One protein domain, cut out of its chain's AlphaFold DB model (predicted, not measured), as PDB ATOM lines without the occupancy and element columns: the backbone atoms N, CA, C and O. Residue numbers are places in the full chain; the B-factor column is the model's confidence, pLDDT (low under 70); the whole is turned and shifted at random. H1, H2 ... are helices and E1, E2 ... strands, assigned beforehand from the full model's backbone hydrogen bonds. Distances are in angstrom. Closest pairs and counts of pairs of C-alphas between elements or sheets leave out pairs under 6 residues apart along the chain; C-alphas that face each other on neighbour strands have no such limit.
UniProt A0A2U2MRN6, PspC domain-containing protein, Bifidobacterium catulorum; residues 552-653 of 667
ATOM      1  N   ASN A 552       6.774 -12.166  -5.189       88.94
ATOM      2  CA  ASN A 552       8.163 -11.915  -5.532       88.94
ATOM      3  C   ASN A 552       8.528 -10.512  -5.033       88.94
ATOM      4  O   ASN A 552       7.949  -9.536  -5.505       88.94
ATOM      5  N   TYR A 553       9.469 -10.429  -4.097       87.44
ATOM      6  CA  TYR A 553      10.029  -9.182  -3.577       87.44
ATOM      7  C   TYR A 553      11.367  -8.862  -4.241       87.44
ATOM      8  O   TYR A 553      12.051  -9.767  -4.726       87.44
ATOM      9  N   ARG A 554      11.741  -7.582  -4.220       88.69
ATOM     10  CA  ARG A 554      12.993  -7.048  -4.771       88.69
ATOM     11  C   ARG A 554      13.784  -6.245  -3.739       88.69
ATOM     12  O   ARG A 554      13.312  -6.041  -2.617       88.69
ATOM     13  N   SER A 555      14.981  -5.788  -4.111       85.88
ATOM     14  CA  SER A 555      15.848  -4.986  -3.237       85.88
ATOM     15  C   SER A 555      15.180  -3.726  -2.675       85.88
ATOM     16  O   SER A 555      15.522  -3.323  -1.570       85.88
ATOM     17  N   ASP A 556      14.228  -3.110  -3.378       85.44
ATOM     18  CA  ASP A 556      13.498  -1.914  -2.929       85.44
ATOM     19  C   ASP A 556      12.526  -2.186  -1.763       85.44
ATOM     20  O   ASP A 556      12.405  -1.367  -0.847       85.44
ATOM     21  N   ASP A 557      11.899  -3.364  -1.718       84.25
ATOM     22  CA  ASP A 557      11.056  -3.793  -0.589       84.25
ATOM     23  C   ASP A 557      11.865  -4.272   0.636       84.25
ATOM     24  O   ASP A 557      11.312  -4.407   1.734       84.25
ATOM     25  N   PHE A 558      13.176  -4.505   0.493       84.00
ATOM     26  CA  PHE A 558      14.032  -5.126   1.515       84.00
ATOM     27  C   PHE A 558      13.938  -4.463   2.896       84.00
ATOM     28  O   PHE A 558      13.825  -5.153   3.912       84.00
ATOM     29  N   TYR A 559      13.917  -3.128   2.958       82.38
ATOM     30  CA  TYR A 559      13.812  -2.403   4.228       82.38
ATOM     31  C   TYR A 559      12.436  -2.529   4.897       82.38
ATOM     32  O   TYR A 559      12.356  -2.554   6.128       82.38
ATOM     33  N   GLN A 560      11.361  -2.682   4.119       82.69
ATOM     34  CA  GLN A 560      10.024  -2.949   4.657       82.69
ATOM     35  C   GLN A 560       9.947  -4.368   5.236       82.69
ATOM     36  O   GLN A 560       9.402  -4.566   6.324       82.69
ATOM     37  N   LEU A 561      10.549  -5.344   4.548       81.38
ATOM     38  CA  LEU A 561      10.650  -6.728   5.016       81.38
ATOM     39  C   LEU A 561      11.526  -6.845   6.274       81.38
ATOM     40  O   LEU A 561      11.135  -7.515   7.226       81.38
ATOM     41  N   ARG A 562      12.668  -6.143   6.327       81.38
ATOM     42  CA  ARG A 562      13.540  -6.074   7.515       81.38
ATOM     43  C   ARG A 562      12.825  -5.451   8.722       81.38
ATOM     44  O   ARG A 562      13.025  -5.910   9.841       81.38
ATOM     45  N   GLY A 563      12.010  -4.414   8.503       78.19
ATOM     46  CA  GLY A 563      11.288  -3.713   9.569       78.19
ATOM     47  C   GLY A 563      10.070  -4.463  10.121       78.19
ATOM     48  O   GLY A 563       9.815  -4.394  11.321       78.19
ATOM     49  N   ASN A 564       9.331  -5.176   9.265       76.75
ATOM     50  CA  ASN A 564       8.087  -5.866   9.638       76.75
ATOM     51  C   ASN A 564       8.252  -7.378   9.888       76.75
ATOM     52  O   ASN A 564       7.394  -7.980  10.531       76.75
ATOM     53  N   GLY A 565       9.330  -7.987   9.382       78.50
ATOM     54  CA  GLY A 565       9.521  -9.436   9.317       78.50
ATOM     55  C   GLY A 565       8.806 -10.081   8.127       78.50
ATOM     56  O   GLY A 565       7.680  -9.721   7.778       78.50
ATOM     57  N   LEU A 566       9.452 -11.064   7.494       81.12
ATOM     58  CA  LEU A 566       8.848 -11.836   6.407       81.12
ATOM     59  C   LEU A 566       8.029 -12.990   7.002       81.12
ATOM     60  O   LEU A 566       8.569 -14.040   7.347       81.12
ATOM     61  N   GLN A 567       6.717 -12.789   7.138       81.62
ATOM     62  CA  GLN A 567       5.786 -13.806   7.640       81.62
ATOM     63  C   GLN A 567       5.115 -14.541   6.470       81.62
ATOM     64  O   GLN A 567       4.260 -13.966   5.796       81.62
ATOM     65  N   ALA A 568       5.465 -15.808   6.233       76.25
ATOM     66  CA  ALA A 568       4.961 -16.614   5.111       76.25
ATOM     67  C   ALA A 568       4.212 -17.861   5.607       76.25
ATOM     68  O   ALA A 568       4.725 -18.611   6.437       76.25
ATOM     69  N   VAL A 569       2.988 -18.091   5.114       77.06
ATOM     70  CA  VAL A 569       2.142 -19.218   5.548       77.06
ATOM     71  C   VAL A 569       1.485 -19.897   4.346       77.06
ATOM     72  O   VAL A 569       0.620 -19.309   3.699       77.06
ATOM     73  N   SER A 570       1.825 -21.168   4.107       75.06
ATOM     74  CA  SER A 570       1.343 -21.975   2.973       75.06
ATOM     75  C   SER A 570       1.631 -21.369   1.583       75.06
ATOM     76  O   SER A 570       0.849 -21.572   0.650       75.06
ATOM     77  N   SER A 571       2.728 -20.620   1.432       77.62
ATOM     78  CA  SER A 571       3.065 -19.858   0.218       77.62
ATOM     79  C   SER A 571       4.470 -20.168  -0.321       77.62
ATOM     80  O   SER A 571       5.305 -20.765   0.361       77.62
ATOM     81  N   ASN A 572       4.731 -19.787  -1.575       84.06
ATOM     82  CA  ASN A 572       6.073 -19.759  -2.153       84.06
ATOM     83  C   ASN A 572       6.491 -18.298  -2.379       84.06
ATOM     84  O   ASN A 572       5.889 -17.609  -3.206       84.06
ATOM     85  N   VAL A 573       7.480 -17.826  -1.623       86.06
ATOM     86  CA  VAL A 573       7.938 -16.431  -1.627       86.06
ATOM     87  C   VAL A 573       9.364 -16.373  -2.160       86.06
ATOM     88  O   VAL A 573      10.244 -17.070  -1.657       86.06
ATOM     89  N   THR A 574       9.616 -15.525  -3.157       86.94
ATOM     90  CA  THR A 574      10.976 -15.290  -3.663       86.94
ATOM     91  C   THR A 574      11.431 -13.882  -3.307       86.94
ATOM     92  O   THR A 574      10.706 -12.928  -3.583       86.94
ATOM     93  N   VAL A 575      12.626 -13.736  -2.744       88.06
ATOM     94  CA  VAL A 575      13.254 -12.438  -2.459       88.06
ATOM     95  C   VAL A 575      14.483 -12.311  -3.355       88.06
ATOM     96  O   VAL A 575      15.479 -13.003  -3.153       88.06
ATOM     97  N   ASP A 576      14.380 -11.473  -4.379       87.94
ATOM     98  CA  ASP A 576      15.431 -11.239  -5.367       87.94
ATOM     99  C   ASP A 576      16.247 -10.002  -4.971       87.94
ATOM    100  O   ASP A 576      15.739  -8.882  -5.015       87.94
ATOM    101  N   LEU A 577      17.492 -10.212  -4.538       87.06
ATOM    102  CA  LEU A 577      18.432  -9.150  -4.158       87.06
ATOM    103  C   LEU A 577      19.598  -9.036  -5.159       87.06
ATOM    104  O   LEU A 577      20.579  -8.345  -4.883       87.06
ATOM    105  N   SER A 578      19.511  -9.686  -6.328       85.88
ATOM    106  CA  SER A 578      20.540  -9.611  -7.382       85.88
ATOM    107  C   SER A 578      20.806  -8.168  -7.846       85.88
ATOM    108  O   SER A 578      21.945  -7.793  -8.137       85.88
ATOM    109  N   ASP A 579      19.775  -7.316  -7.837       87.00
ATOM    110  CA  ASP A 579      19.843  -5.905  -8.225       87.00
ATOM    111  C   ASP A 579      20.330  -4.945  -7.117       87.00
ATOM    112  O   ASP A 579      20.448  -3.742  -7.375       87.00
ATOM    113  N   TRP A 580      20.705  -5.452  -5.930       85.38
ATOM    114  CA  TRP A 580      21.118  -4.666  -4.753       85.38
ATOM    115  C   TRP A 580      22.103  -3.535  -5.076       85.38
ATOM    116  O   TRP A 580      21.815  -2.371  -4.796       85.38
ATOM    117  N   ARG A 581      23.218  -3.852  -5.759       83.56
ATOM    118  CA  ARG A 581      24.271  -2.886  -6.144       83.56
ATOM    119  C   ARG A 581      23.761  -1.735  -7.035       83.56
ATOM    120  O   ARG A 581      24.463  -0.740  -7.195       83.56
ATOM    121  N   THR A 582      22.578  -1.867  -7.642       84.88
ATOM    122  CA  THR A 582      21.954  -0.839  -8.497       84.88
ATOM    123  C   THR A 582      20.882  -0.018  -7.779       84.88
ATOM    124  O   THR A 582      20.638   1.121  -8.174       84.88
ATOM    125  N   VAL A 583      20.268  -0.572  -6.725       84.56
ATOM    126  CA  VAL A 583      19.208   0.081  -5.932       84.56
ATOM    127  C   VAL A 583      19.787   0.798  -4.705       84.56
ATOM    128  O   VAL A 583      19.364   1.910  -4.401       84.56
ATOM    129  N   HIS A 584      20.797   0.210  -4.051       84.06
ATOM    130  CA  HIS A 584      21.449   0.734  -2.843       84.06
ATOM    131  C   HIS A 584      22.966   0.961  -3.051       84.06
ATOM    132  O   HIS A 584      23.789   0.334  -2.382       84.06
ATOM    133  N   PRO A 585      23.375   1.855  -3.976       78.62
ATOM    134  CA  PRO A 585      24.786   2.055  -4.329       78.62
ATOM    135  C   PRO A 585      25.644   2.623  -3.184       78.62
ATOM    136  O   PRO A 585      26.854   2.412  -3.169       78.62
ATOM    137  N   ASP A 586      25.030   3.326  -2.228       79.56
ATOM    138  CA  ASP A 586      25.717   3.983  -1.110       79.56
ATOM    139  C   ASP A 586      25.913   3.066   0.119       79.56
ATOM    140  O   ASP A 586      26.616   3.440   1.060       79.56
ATOM    141  N   GLU A 587      25.306   1.870   0.138       71.88
ATOM    142  CA  GLU A 587      25.203   1.013   1.338       71.88
ATOM    143  C   GLU A 587      26.124  -0.224   1.322       71.88
ATOM    144  O   GLU A 587      26.111  -1.030   2.253       71.88
ATOM    145  N   GLY A 588      26.975  -0.348   0.299       76.69
ATOM    146  CA  GLY A 588      27.951  -1.433   0.151       76.69
ATOM    147  C   GLY A 588      27.467  -2.601  -0.715       76.69
ATOM    148  O   GLY A 588      26.304  -2.690  -1.104       76.69
ATOM    149  N   GLU A 589      28.387  -3.509  -1.051       80.50
ATOM    150  CA  GLU A 589      28.143  -4.542  -2.070       80.50
ATOM    151  C   GLU A 589      27.144  -5.633  -1.653       80.50
ATOM    152  O   GLU A 589      26.537  -6.253  -2.527       80.50
ATOM    153  N   CYS A 590      26.943  -5.834  -0.345       80.69
ATOM    154  CA  CYS A 590      26.090  -6.879   0.218       80.69
ATOM    155  C   CYS A 590      25.033  -6.319   1.190       80.69
ATOM    156  O   CYS A 590      25.368  -5.468   2.019       80.69
ATOM    157  N   PRO A 591      23.793  -6.852   1.191       81.75
ATOM    158  CA  PRO A 591      22.723  -6.462   2.117       81.75
ATOM    159  C   PRO A 591      22.945  -7.023   3.538       81.75
ATOM    160  O   PRO A 591      22.214  -7.892   4.014       81.75
ATOM    161  N   THR A 592      23.987  -6.545   4.224       81.88
ATOM    162  CA  THR A 592      24.451  -7.096   5.512       81.88
ATOM    163  C   THR A 592      23.474  -6.891   6.675       81.88
ATOM    164  O   THR A 592      22.757  -5.886   6.751       81.88
ATOM    165  N   GLY A 593      23.467  -7.846   7.613       78.88
ATOM    166  CA  GLY A 593      22.683  -7.805   8.855       78.88
ATOM    167  C   GLY A 593      21.721  -8.983   9.032       78.88
ATOM    168  O   GLY A 593      21.708  -9.918   8.231       78.88
ATOM    169  N   ASP A 594      20.918  -8.926  10.098       78.56
ATOM    170  CA  ASP A 594      19.906  -9.937  10.416       78.56
ATOM    171  C   ASP A 594      18.572  -9.659   9.708       78.56
ATOM    172  O   ASP A 594      18.036  -8.549   9.753       78.56
ATOM    173  N   PHE A 595      18.008 -10.697   9.091       78.25
ATOM    174  CA  PHE A 595      16.734 -10.659   8.378       78.25
ATOM    175  C   PHE A 595      15.728 -11.648   9.006       78.25
ATOM    176  O   PHE A 595      15.909 -12.859   8.855       78.25
ATOM    177  N   PRO A 596      14.706 -11.181   9.751       79.06
ATOM    178  CA  PRO A 596      13.746 -12.054  10.432       79.06
ATOM    179  C   PRO A 596      12.716 -12.667   9.465       79.06
ATOM    180  O   PRO A 596      12.046 -11.950   8.716       79.06
ATOM    181  N   ILE A 597      12.568 -13.997   9.512       78.12
ATOM    182  CA  ILE A 597      11.641 -14.781   8.676       78.12
ATOM    183  C   ILE A 597      10.855 -15.767   9.544       78.12
ATOM    184  O   ILE A 597      11.426 -16.731  10.056       78.12
ATOM    185  N   ASP A 598       9.533 -15.606   9.588       77.62
ATOM    186  CA  ASP A 598       8.595 -16.571  10.167       77.62
ATOM    187  C   ASP A 598       7.879 -17.329   9.038       77.62
ATOM    188  O   ASP A 598       6.782 -16.965   8.604       77.62
ATOM    189  N   ALA A 599       8.511 -18.391   8.532       73.38
ATOM    190  CA  ALA A 599       7.920 -19.271   7.523       73.38
ATOM    191  C   ALA A 599       7.247 -20.501   8.163       73.38
ATOM    192  O   ALA A 599       7.856 -21.209   8.972       73.38
ATOM    193  N   MET A 600       6.005 -20.784   7.762       72.00
ATOM    194  CA  MET A 600       5.245 -21.971   8.164       72.00
ATOM    195  C   MET A 600       4.694 -22.702   6.933       72.00
ATOM    196  O   MET A 600       3.920 -22.130   6.161       72.00
ATOM    197  N   SER A 601       5.086 -23.967   6.754       72.19
ATOM    198  CA  SER A 601       4.732 -24.826   5.607       72.19
ATOM    199  C   SER A 601       4.867 -24.094   4.260       72.19
ATOM    200  O   SER A 601       3.963 -24.091   3.427       72.19
ATOM    201  N   SER A 602       5.976 -23.367   4.108       72.50
ATOM    202  CA  SER A 602       6.224 -22.429   3.007       72.50
ATOM    203  C   SER A 602       7.614 -22.647   2.419       72.50
ATOM    204  O   SER A 602       8.531 -23.093   3.115       72.50
ATOM    205  N   THR A 603       7.768 -22.294   1.145       82.12
ATOM    206  CA  THR A 603       9.071 -22.219   0.477       82.12
ATOM    207  C   THR A 603       9.493 -20.759   0.420       82.12
ATOM    208  O   THR A 603       8.715 -19.914  -0.023       82.12
ATOM    209  N   VAL A 604      10.714 -20.461   0.858       81.75
ATOM    210  CA  VAL A 604      11.322 -19.137   0.714       81.75
ATOM    211  C   VAL A 604      12.632 -19.294  -0.051       81.75
ATOM    212  O   VAL A 604      13.549 -19.968   0.413       81.75
ATOM    213  N   THR A 605      12.717 -18.691  -1.232       84.81
ATOM    214  CA  THR A 605      13.953 -18.635  -2.027       84.81
ATOM    215  C   THR A 605      14.510 -17.226  -1.959       84.81
ATOM    216  O   THR A 605      13.795 -16.272  -2.258       84.81
ATOM    217  N   ILE A 606      15.779 -17.087  -1.588       84.62
ATOM    218  CA  ILE A 606      16.465 -15.795  -1.524       84.62
ATOM    219  C   ILE A 606      17.652 -15.843  -2.475       84.62
ATOM    220  O   ILE A 606      18.453 -16.774  -2.412       84.62
ATOM    221  N   ILE A 607      17.743 -14.860  -3.364       86.44
ATOM    222  CA  ILE A 607      18.819 -14.727  -4.348       86.44
ATOM    223  C   ILE A 607      19.695 -13.565  -3.884       86.44
ATOM    224  O   ILE A 607      19.199 -12.443  -3.780       86.44
ATOM    225  N   LEU A 608      20.962 -13.830  -3.566       85.00
ATOM    226  CA  LEU A 608      21.926 -12.823  -3.124       85.00
ATOM    227  C   LEU A 608      22.881 -12.440  -4.260       85.00
ATOM    228  O   LEU A 608      23.287 -13.308  -5.031       85.00
ATOM    229  N   PRO A 609      23.298 -11.165  -4.344       82.94
ATOM    230  CA  PRO A 609      24.211 -10.725  -5.386       82.94
ATOM    231  C   PRO A 609      25.585 -11.391  -5.217       82.94
ATOM    232  O   PRO A 609      26.056 -11.612  -4.098       82.94
ATOM    233  N   SER A 610      26.241 -11.685  -6.339       80.19
ATOM    234  CA  SER A 610      27.520 -12.411  -6.389       80.19
ATOM    235  C   SER A 610      28.562 -11.955  -5.343       80.19
ATOM    236  O   SER A 610      29.048 -10.814  -5.403       80.19
ATOM    237  N   GLY A 611      28.968 -12.871  -4.455       73.06
ATOM    238  CA  GLY A 611      29.995 -12.637  -3.427       73.06
ATOM    239  C   GLY A 611      29.468 -12.404  -2.005       73.06
ATOM    240  O   GLY A 611      30.270 -12.213  -1.090       73.06
ATOM    241  N   CYS A 612      28.153 -12.459  -1.787       78.62
ATOM    242  CA  CYS A 612      27.537 -12.340  -0.464       78.62
ATOM    243  C   CYS A 612      27.097 -13.714   0.069       78.62
ATOM    244  O   CYS A 612      26.456 -14.482  -0.644       78.62
ATOM    245  N   ASN A 613      27.386 -14.014   1.338       75.81
ATOM    246  CA  ASN A 613      27.014 -15.279   1.976       75.81
ATOM    247  C   ASN A 613      25.828 -15.088   2.939       75.81
ATOM    248  O   ASN A 613      25.751 -14.094   3.661       75.81
ATOM    249  N   ALA A 614      24.916 -16.059   2.983       75.19
ATOM    250  CA  ALA A 614      23.716 -16.034   3.817       75.19
ATOM    251  C   ALA A 614      23.687 -17.236   4.770       75.19
ATOM    252  O   ALA A 614      23.541 -18.381   4.344       75.19
ATOM    253  N   THR A 615      23.784 -16.971   6.075       74.62
ATOM    254  CA  THR A 615      23.768 -18.013   7.115       74.62
ATOM    255  C   THR A 615      22.401 -18.068   7.817       74.62
ATOM    256  O   THR A 615      21.995 -17.089   8.445       74.62
ATOM    257  N   PRO A 616      21.638 -19.175   7.707       72.75
ATOM    258  CA  PRO A 616      20.315 -19.287   8.316       72.75
ATOM    259  C   PRO A 616      20.413 -19.625   9.810       72.75
ATOM    260  O   PRO A 616      20.921 -20.679  10.197       72.75
ATOM    261  N   ASN A 617      19.857 -18.762  10.655       71.19
ATOM    262  CA  ASN A 617      19.659 -19.018  12.075       71.19
ATOM    263  C   ASN A 617      18.344 -19.801  12.250       71.19
ATOM    264  O   ASN A 617      17.255 -19.313  11.930       71.19
ATOM    265  N   MET A 618      18.444 -21.058  12.688       68.12
ATOM    266  CA  MET A 618      17.322 -22.001  12.746       68.12
ATOM    267  C   MET A 618      16.971 -22.352  14.193       68.12
ATOM    268  O   MET A 618      17.795 -22.904  14.920       68.12
ATOM    269  N   ASN A 619      15.721 -22.111  14.595       56.97
ATOM    270  CA  ASN A 619      15.210 -22.476  15.919       56.97
ATOM    271  C   ASN A 619      14.227 -23.652  15.774       56.97
ATOM    272  O   ASN A 619      13.025 -23.479  15.589       56.97
ATOM    273  N   LEU A 620      14.793 -24.860  15.729       51.53
ATOM    274  CA  LEU A 620      14.251 -25.992  14.971       51.53
ATOM    275  C   LEU A 620      12.887 -26.543  15.430       51.53
ATOM    276  O   LEU A 620      12.763 -27.130  16.508       51.53
ATOM    277  N   MET A 621      11.931 -26.588  14.493       43.41
ATOM    278  CA  MET A 621      10.943 -27.674  14.422       43.41
ATOM    279  C   MET A 621      10.594 -28.029  12.960       43.41
ATOM    280  O   MET A 621       9.560 -27.627  12.441       43.41
ATOM    281  N   PHE A 622      11.446 -28.851  12.332       51.69
ATOM    282  CA  PHE A 622      11.335 -29.326  10.937       51.69
ATOM    283  C   PHE A 622      11.528 -28.238   9.859       51.69
ATOM    284  O   PHE A 622      10.674 -28.027   8.998       51.69
ATOM    285  N   ALA A 623      12.695 -27.592   9.885       59.69
ATOM    286  CA  ALA A 623      13.195 -26.739   8.809       59.69
ATOM    287  C   ALA A 623      14.395 -27.399   8.102       59.69
ATOM    288  O   ALA A 623      15.192 -28.086   8.747       59.69
ATOM    289  N   SER A 624      14.539 -27.174   6.795       60.84
ATOM    290  CA  SER A 624      15.758 -27.458   6.035       60.84
ATOM    291  C   SER A 624      16.169 -26.249   5.199       60.84
ATOM    292  O   SER A 624      15.330 -25.576   4.599       60.84
ATOM    293  N   ALA A 625      17.474 -26.015   5.137       63.91
ATOM    294  CA  ALA A 625      18.096 -24.944   4.379       63.91
ATOM    295  C   ALA A 625      19.190 -25.528   3.483       63.91
ATOM    296  O   ALA A 625      19.977 -26.362   3.941       63.91
ATOM    297  N   SER A 626      19.257 -25.086   2.232       61.12
ATOM    298  CA  SER A 626      20.357 -25.408   1.327       61.12
ATOM    299  C   SER A 626      20.723 -24.201   0.470       61.12
ATOM    300  O   SER A 626      19.886 -23.628  -0.227       61.12
ATOM    301  N   SER A 627      21.995 -23.813   0.530       63.59
ATOM    302  CA  SER A 627      22.592 -22.859  -0.396       63.59
ATOM    303  C   SER A 627      23.124 -23.581  -1.634       63.59
ATOM    304  O   SER A 627      23.722 -24.656  -1.540       63.59
ATOM    305  N   TYR A 628      22.918 -22.972  -2.799       59.25
ATOM    306  CA  TYR A 628      23.486 -23.392  -4.073       59.25
ATOM    307  C   TYR A 628      24.075 -22.170  -4.783       59.25
ATOM    308  O   TYR A 628      23.354 -21.256  -5.187       59.25
ATOM    309  N   ASN A 629      25.395 -22.182  -4.961       56.78
ATOM    310  CA  ASN A 629      26.079 -21.330  -5.927       56.78
ATOM    311  C   ASN A 629      25.902 -21.994  -7.303       56.78
ATOM    312  O   ASN A 629      26.511 -23.036  -7.570       56.78
ATOM    313  N   GLU A 630      25.003 -21.470  -8.140       50.78
ATOM    314  CA  GLU A 630      24.829 -21.984  -9.500       50.78
ATOM    315  C   GLU A 630      25.904 -21.362 -10.399       50.78
ATOM    316  O   GLU A 630      26.099 -20.149 -10.413       50.78
ATOM    317  N   SER A 631      26.660 -22.195 -11.122       45.81
ATOM    318  CA  SER A 631      27.928 -21.795 -11.747       45.81
ATOM    319  C   SER A 631      27.736 -20.881 -12.969       45.81
ATOM    320  O   SER A 631      27.881 -21.315 -14.115       45.81
ATOM    321  N   GLY A 632      27.404 -19.618 -12.708       52.12
ATOM    322  CA  GLY A 632      27.079 -18.588 -13.693       52.12
ATOM    323  C   GLY A 632      26.273 -17.403 -13.139       52.12
ATOM    324  O   GLY A 632      26.245 -16.367 -13.801       52.12
ATOM    325  N   SER A 633      25.653 -17.521 -11.957       54.47
ATOM    326  CA  SER A 633      24.800 -16.474 -11.368       54.47
ATOM    327  C   SER A 633      24.683 -16.577  -9.844       54.47
ATOM    328  O   SER A 633      24.722 -17.675  -9.303       54.47
ATOM    329  N   ASP A 634      24.515 -15.412  -9.215       59.97
ATOM    330  CA  ASP A 634      23.981 -15.103  -7.875       59.97
ATOM    331  C   ASP A 634      23.707 -16.258  -6.885       59.97
ATOM    332  O   ASP A 634      22.945 -17.194  -7.142       59.97
ATOM    333  N   ASP A 635      24.294 -16.138  -5.689       68.19
ATOM    334  CA  ASP A 635      24.234 -17.131  -4.618       68.19
ATOM    335  C   ASP A 635      22.799 -17.317  -4.099       68.19
ATOM    336  O   ASP A 635      22.196 -16.423  -3.503       68.19
ATOM    337  N   SER A 636      22.242 -18.512  -4.314       68.19
ATOM    338  CA  SER A 636      20.840 -18.807  -4.014       68.19
ATOM    339  C   SER A 636      20.687 -19.622  -2.727       68.19
ATOM    340  O   SER A 636      21.280 -20.691  -2.569       68.19
ATOM    341  N   LEU A 637      19.871 -19.136  -1.791       70.56
ATOM    342  CA  LEU A 637      19.522 -19.824  -0.549       70.56
ATOM    343  C   LEU A 637      18.063 -20.288  -0.606       70.56
ATOM    344  O   LEU A 637      17.132 -19.481  -0.638       70.56
ATOM    345  N   PHE A 638      17.866 -21.606  -0.595       68.31
ATOM    346  CA  PHE A 638      16.552 -22.237  -0.561       68.31
ATOM    347  C   PHE A 638      16.210 -22.675   0.862       68.31
ATOM    348  O   PHE A 638      16.927 -23.466   1.480       68.31
ATOM    349  N   LEU A 639      15.084 -22.179   1.364       67.75
ATOM    350  CA  LEU A 639      14.552 -22.474   2.686       67.75
ATOM    351  C   LEU A 639      13.196 -23.168   2.550       67.75
ATOM    352  O   LEU A 639      12.264 -22.637   1.943       67.75
ATOM    353  N   VAL A 640      13.087 -24.367   3.116       63.81
ATOM    354  CA  VAL A 640      11.876 -25.197   3.076       63.81
ATOM    355  C   VAL A 640      11.629 -25.733   4.479       63.81
ATOM    356  O   VAL A 640      12.461 -26.459   5.020       63.81
ATOM    357  N   GLY A 641      10.502 -25.381   5.095       57.12
ATOM    358  CA  GLY A 641      10.223 -25.788   6.471       57.12
ATOM    359  C   GLY A 641       8.749 -25.727   6.842       57.12
ATOM    360  O   GLY A 641       8.009 -24.857   6.377       57.12
ATOM    361  N   ASP A 642       8.331 -26.644   7.714       54.47
ATOM    362  CA  ASP A 642       6.975 -26.637   8.270       54.47
ATOM    363  C   ASP A 642       6.826 -25.633   9.426       54.47
ATOM    364  O   ASP A 642       5.719 -25.132   9.631       54.47
ATOM    365  N   ALA A 643       7.912 -25.277  10.127       50.91
ATOM    366  CA  ALA A 643       7.940 -24.159  11.075       50.91
ATOM    367  C   ALA A 643       9.352 -23.592  11.340       50.91
ATOM    368  O   ALA A 643      10.306 -24.345  11.534       50.91
ATOM    369  N   ALA A 644       9.408 -22.262  11.484       53.09
ATOM    370  CA  ALA A 644      10.419 -21.479  12.208       53.09
ATOM    371  C   ALA A 644      11.885 -21.559  11.720       53.09
ATOM    372  O   ALA A 644      12.726 -22.290  12.250       53.09
ATOM    373  N   PHE A 645      12.220 -20.646  10.806       57.00
ATOM    374  CA  PHE A 645      13.506 -19.939  10.870       57.00
ATOM    375  C   PHE A 645      13.410 -18.860  11.975       57.00
ATOM    376  O   PHE A 645      12.316 -18.612  12.482       57.00
ATOM    377  N   SER A 646      14.521 -18.259  12.414       58.19
ATOM    378  CA  SER A 646      14.490 -17.135  13.376       58.19
ATOM    379  C   SER A 646      15.092 -15.857  12.793       58.19
ATOM    380  O   SER A 646      14.529 -14.773  12.944       58.19
ATOM    381  N   SER A 647      16.203 -15.985  12.074       68.69
ATOM    382  CA  SER A 647      16.750 -14.948  11.203       68.69
ATOM    383  C   SER A 647      17.632 -15.569  10.117       68.69
ATOM    384  O   SER A 647      17.968 -16.752  10.164       68.69
ATOM    385  N   ILE A 648      18.045 -14.772   9.141       72.69
ATOM    386  CA  ILE A 648      19.238 -15.041   8.335       72.69
ATOM    387  C   ILE A 648      20.238 -13.937   8.632       72.69
ATOM    388  O   ILE A 648      19.871 -12.766   8.575       72.69
ATOM    389  N   HIS A 649      21.480 -14.306   8.914       77.31
ATOM    390  CA  HIS A 649      22.582 -13.365   9.032       77.31
ATOM    391  C   HIS A 649      23.360 -13.334   7.710       77.31
ATOM    392  O   HIS A 649      23.927 -14.352   7.295       77.31
ATOM    393  N   VAL A 650      23.348 -12.187   7.027       76.69
ATOM    394  CA  VAL A 650      24.024 -11.992   5.733       76.69
ATOM    395  C   VAL A 650      25.361 -11.282   5.934       76.69
ATOM    396  O   VAL A 650      25.412 -10.214   6.554       76.69
ATOM    397  N   THR A 651      26.426 -11.848   5.366       71.00
ATOM    398  CA  THR A 651      27.792 -11.315   5.425       71.00
ATOM    399  C   THR A 651      28.393 -11.110   4.034       71.00
ATOM    400  O   THR A 651      28.103 -11.836   3.084       71.00
ATOM    401  N   ASP A 652      29.267 -10.114   3.926       68.38
ATOM    402  CA  ASP A 652      30.178  -9.945   2.792       68.38
ATOM    403  C   ASP A 652      31.242 -11.061   2.822       68.38
ATOM    404  O   ASP A 652      31.753 -11.392   3.900       68.38
ATOM    405  N   SER A 653      31.547 -11.688   1.679       58.91
ATOM    406  CA  SER A 653      32.445 -12.848   1.618       58.91
ATOM    407  C   SER A 653      33.659 -12.641   0.707       58.91
ATOM    408  O   SER A 653      33.697 -13.019  -0.463       58.91
TER     409      SER A 653
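Overview. This is residues 552 to 653 of the 667 residues of the protein "PspC domain-containing protein" of Bifidobacterium catulorum (UniProt A0A2U2MRN6). One twisted five-stranded sheet, E1 E3 E6 E9 E8, makes a wall, and two small sheets, E4 E10 E7 and E2 E5, lie over one face of it, partly face to face with it. H1 covers the edge near E1 and E4, and H2 lies at one end, where residues 584 to 592 lead back to E4. The printed part has 102 residues with two named helices and ten named strands, in the order E1 H1 E2 E3 H2 E4 E5 E6 E7 E8 E9 E10; the five-stranded sheet is mixed, E4 E10 E7 antiparallel and E2 E5 parallel. The class is mostly strand; the whole is compact, with a radius of gyration of the C-alphas of 12.8 A and spans of 37 by 30 by 21 A.

Along the chain. E1, residues 552 to 554, begins at C-alpha 552 (8.163, -11.915, -5.532). H1 is residues 558 to 564, 10.1 A long, E2 566 to 569, E3 572 to 576 and H2 580 to 583. E4, residues 593 to 595, runs on into E5, 597 to 600, across a break of 1 residue, at 25 degrees. E6 is residues 602 to 608, 19.4 A; E7 612 to 618, 19.3 A; E8 623 to 630, 22.2 A; E9 633 to 641, 24.8 A. E10, residues 645 to 652, 21.0 A, ends at C-alpha 652 (30.178, -9.945, 2.792).

Arrangement. In the five-stranded sheet E1 and E3 are parallel, with N 553 and O 574 2.8 A apart. E3 and E6 are parallel, with N 575 and O 605 at 2.8 A. E6 and E9 are antiparallel, with N 637 and O 606 at 2.8 A. E8 and E9 form a hairpin, with N 624 and O 640 at 2.8 A. The three sheets form a stack of sheets, face to face in turn. The sheet E4 E10 E7 faces the five-stranded sheet, the parts that face each other being 10.5 A centre to centre, with the strands of the one at 4 degrees to those of the other; N 595 and O 648 of the antiparallel neighbours E4 and E10 are 2.8 A apart, within hydrogen-bond range, and so are N 617 and O 647 of the antiparallel neighbours E7 and E10, also at 2.8 A. E2 and E5 are parallel, with N 600 and O 568 at 2.8 A, and their sheet faces the five-stranded sheet E1 E3 E6 E9 E8, the parts that face each other being 8.5 A centre to centre, with the strands of the one at 41 degrees to those of the other. H1 only grazes the sheet E4 E10 E7; its closest C-alphas to E4 are those of Arg 562 and Phe 595, 5.7 A. H2 is on neither of the two larger sheets and is apart from H1. In H1 each O i to N i+4 pair is within hydrogen-bond range; H2 is too short for one.

Size, cuts and confidence. The C-alphas farthest apart, of Asp 586 and Met 621, are 38.2 A apart. The printed part has no cut and no long link. Mean pLDDT of the printed part is 73.8; residues 618 to 636, 638 to 647 and 652 to 653 are under 70.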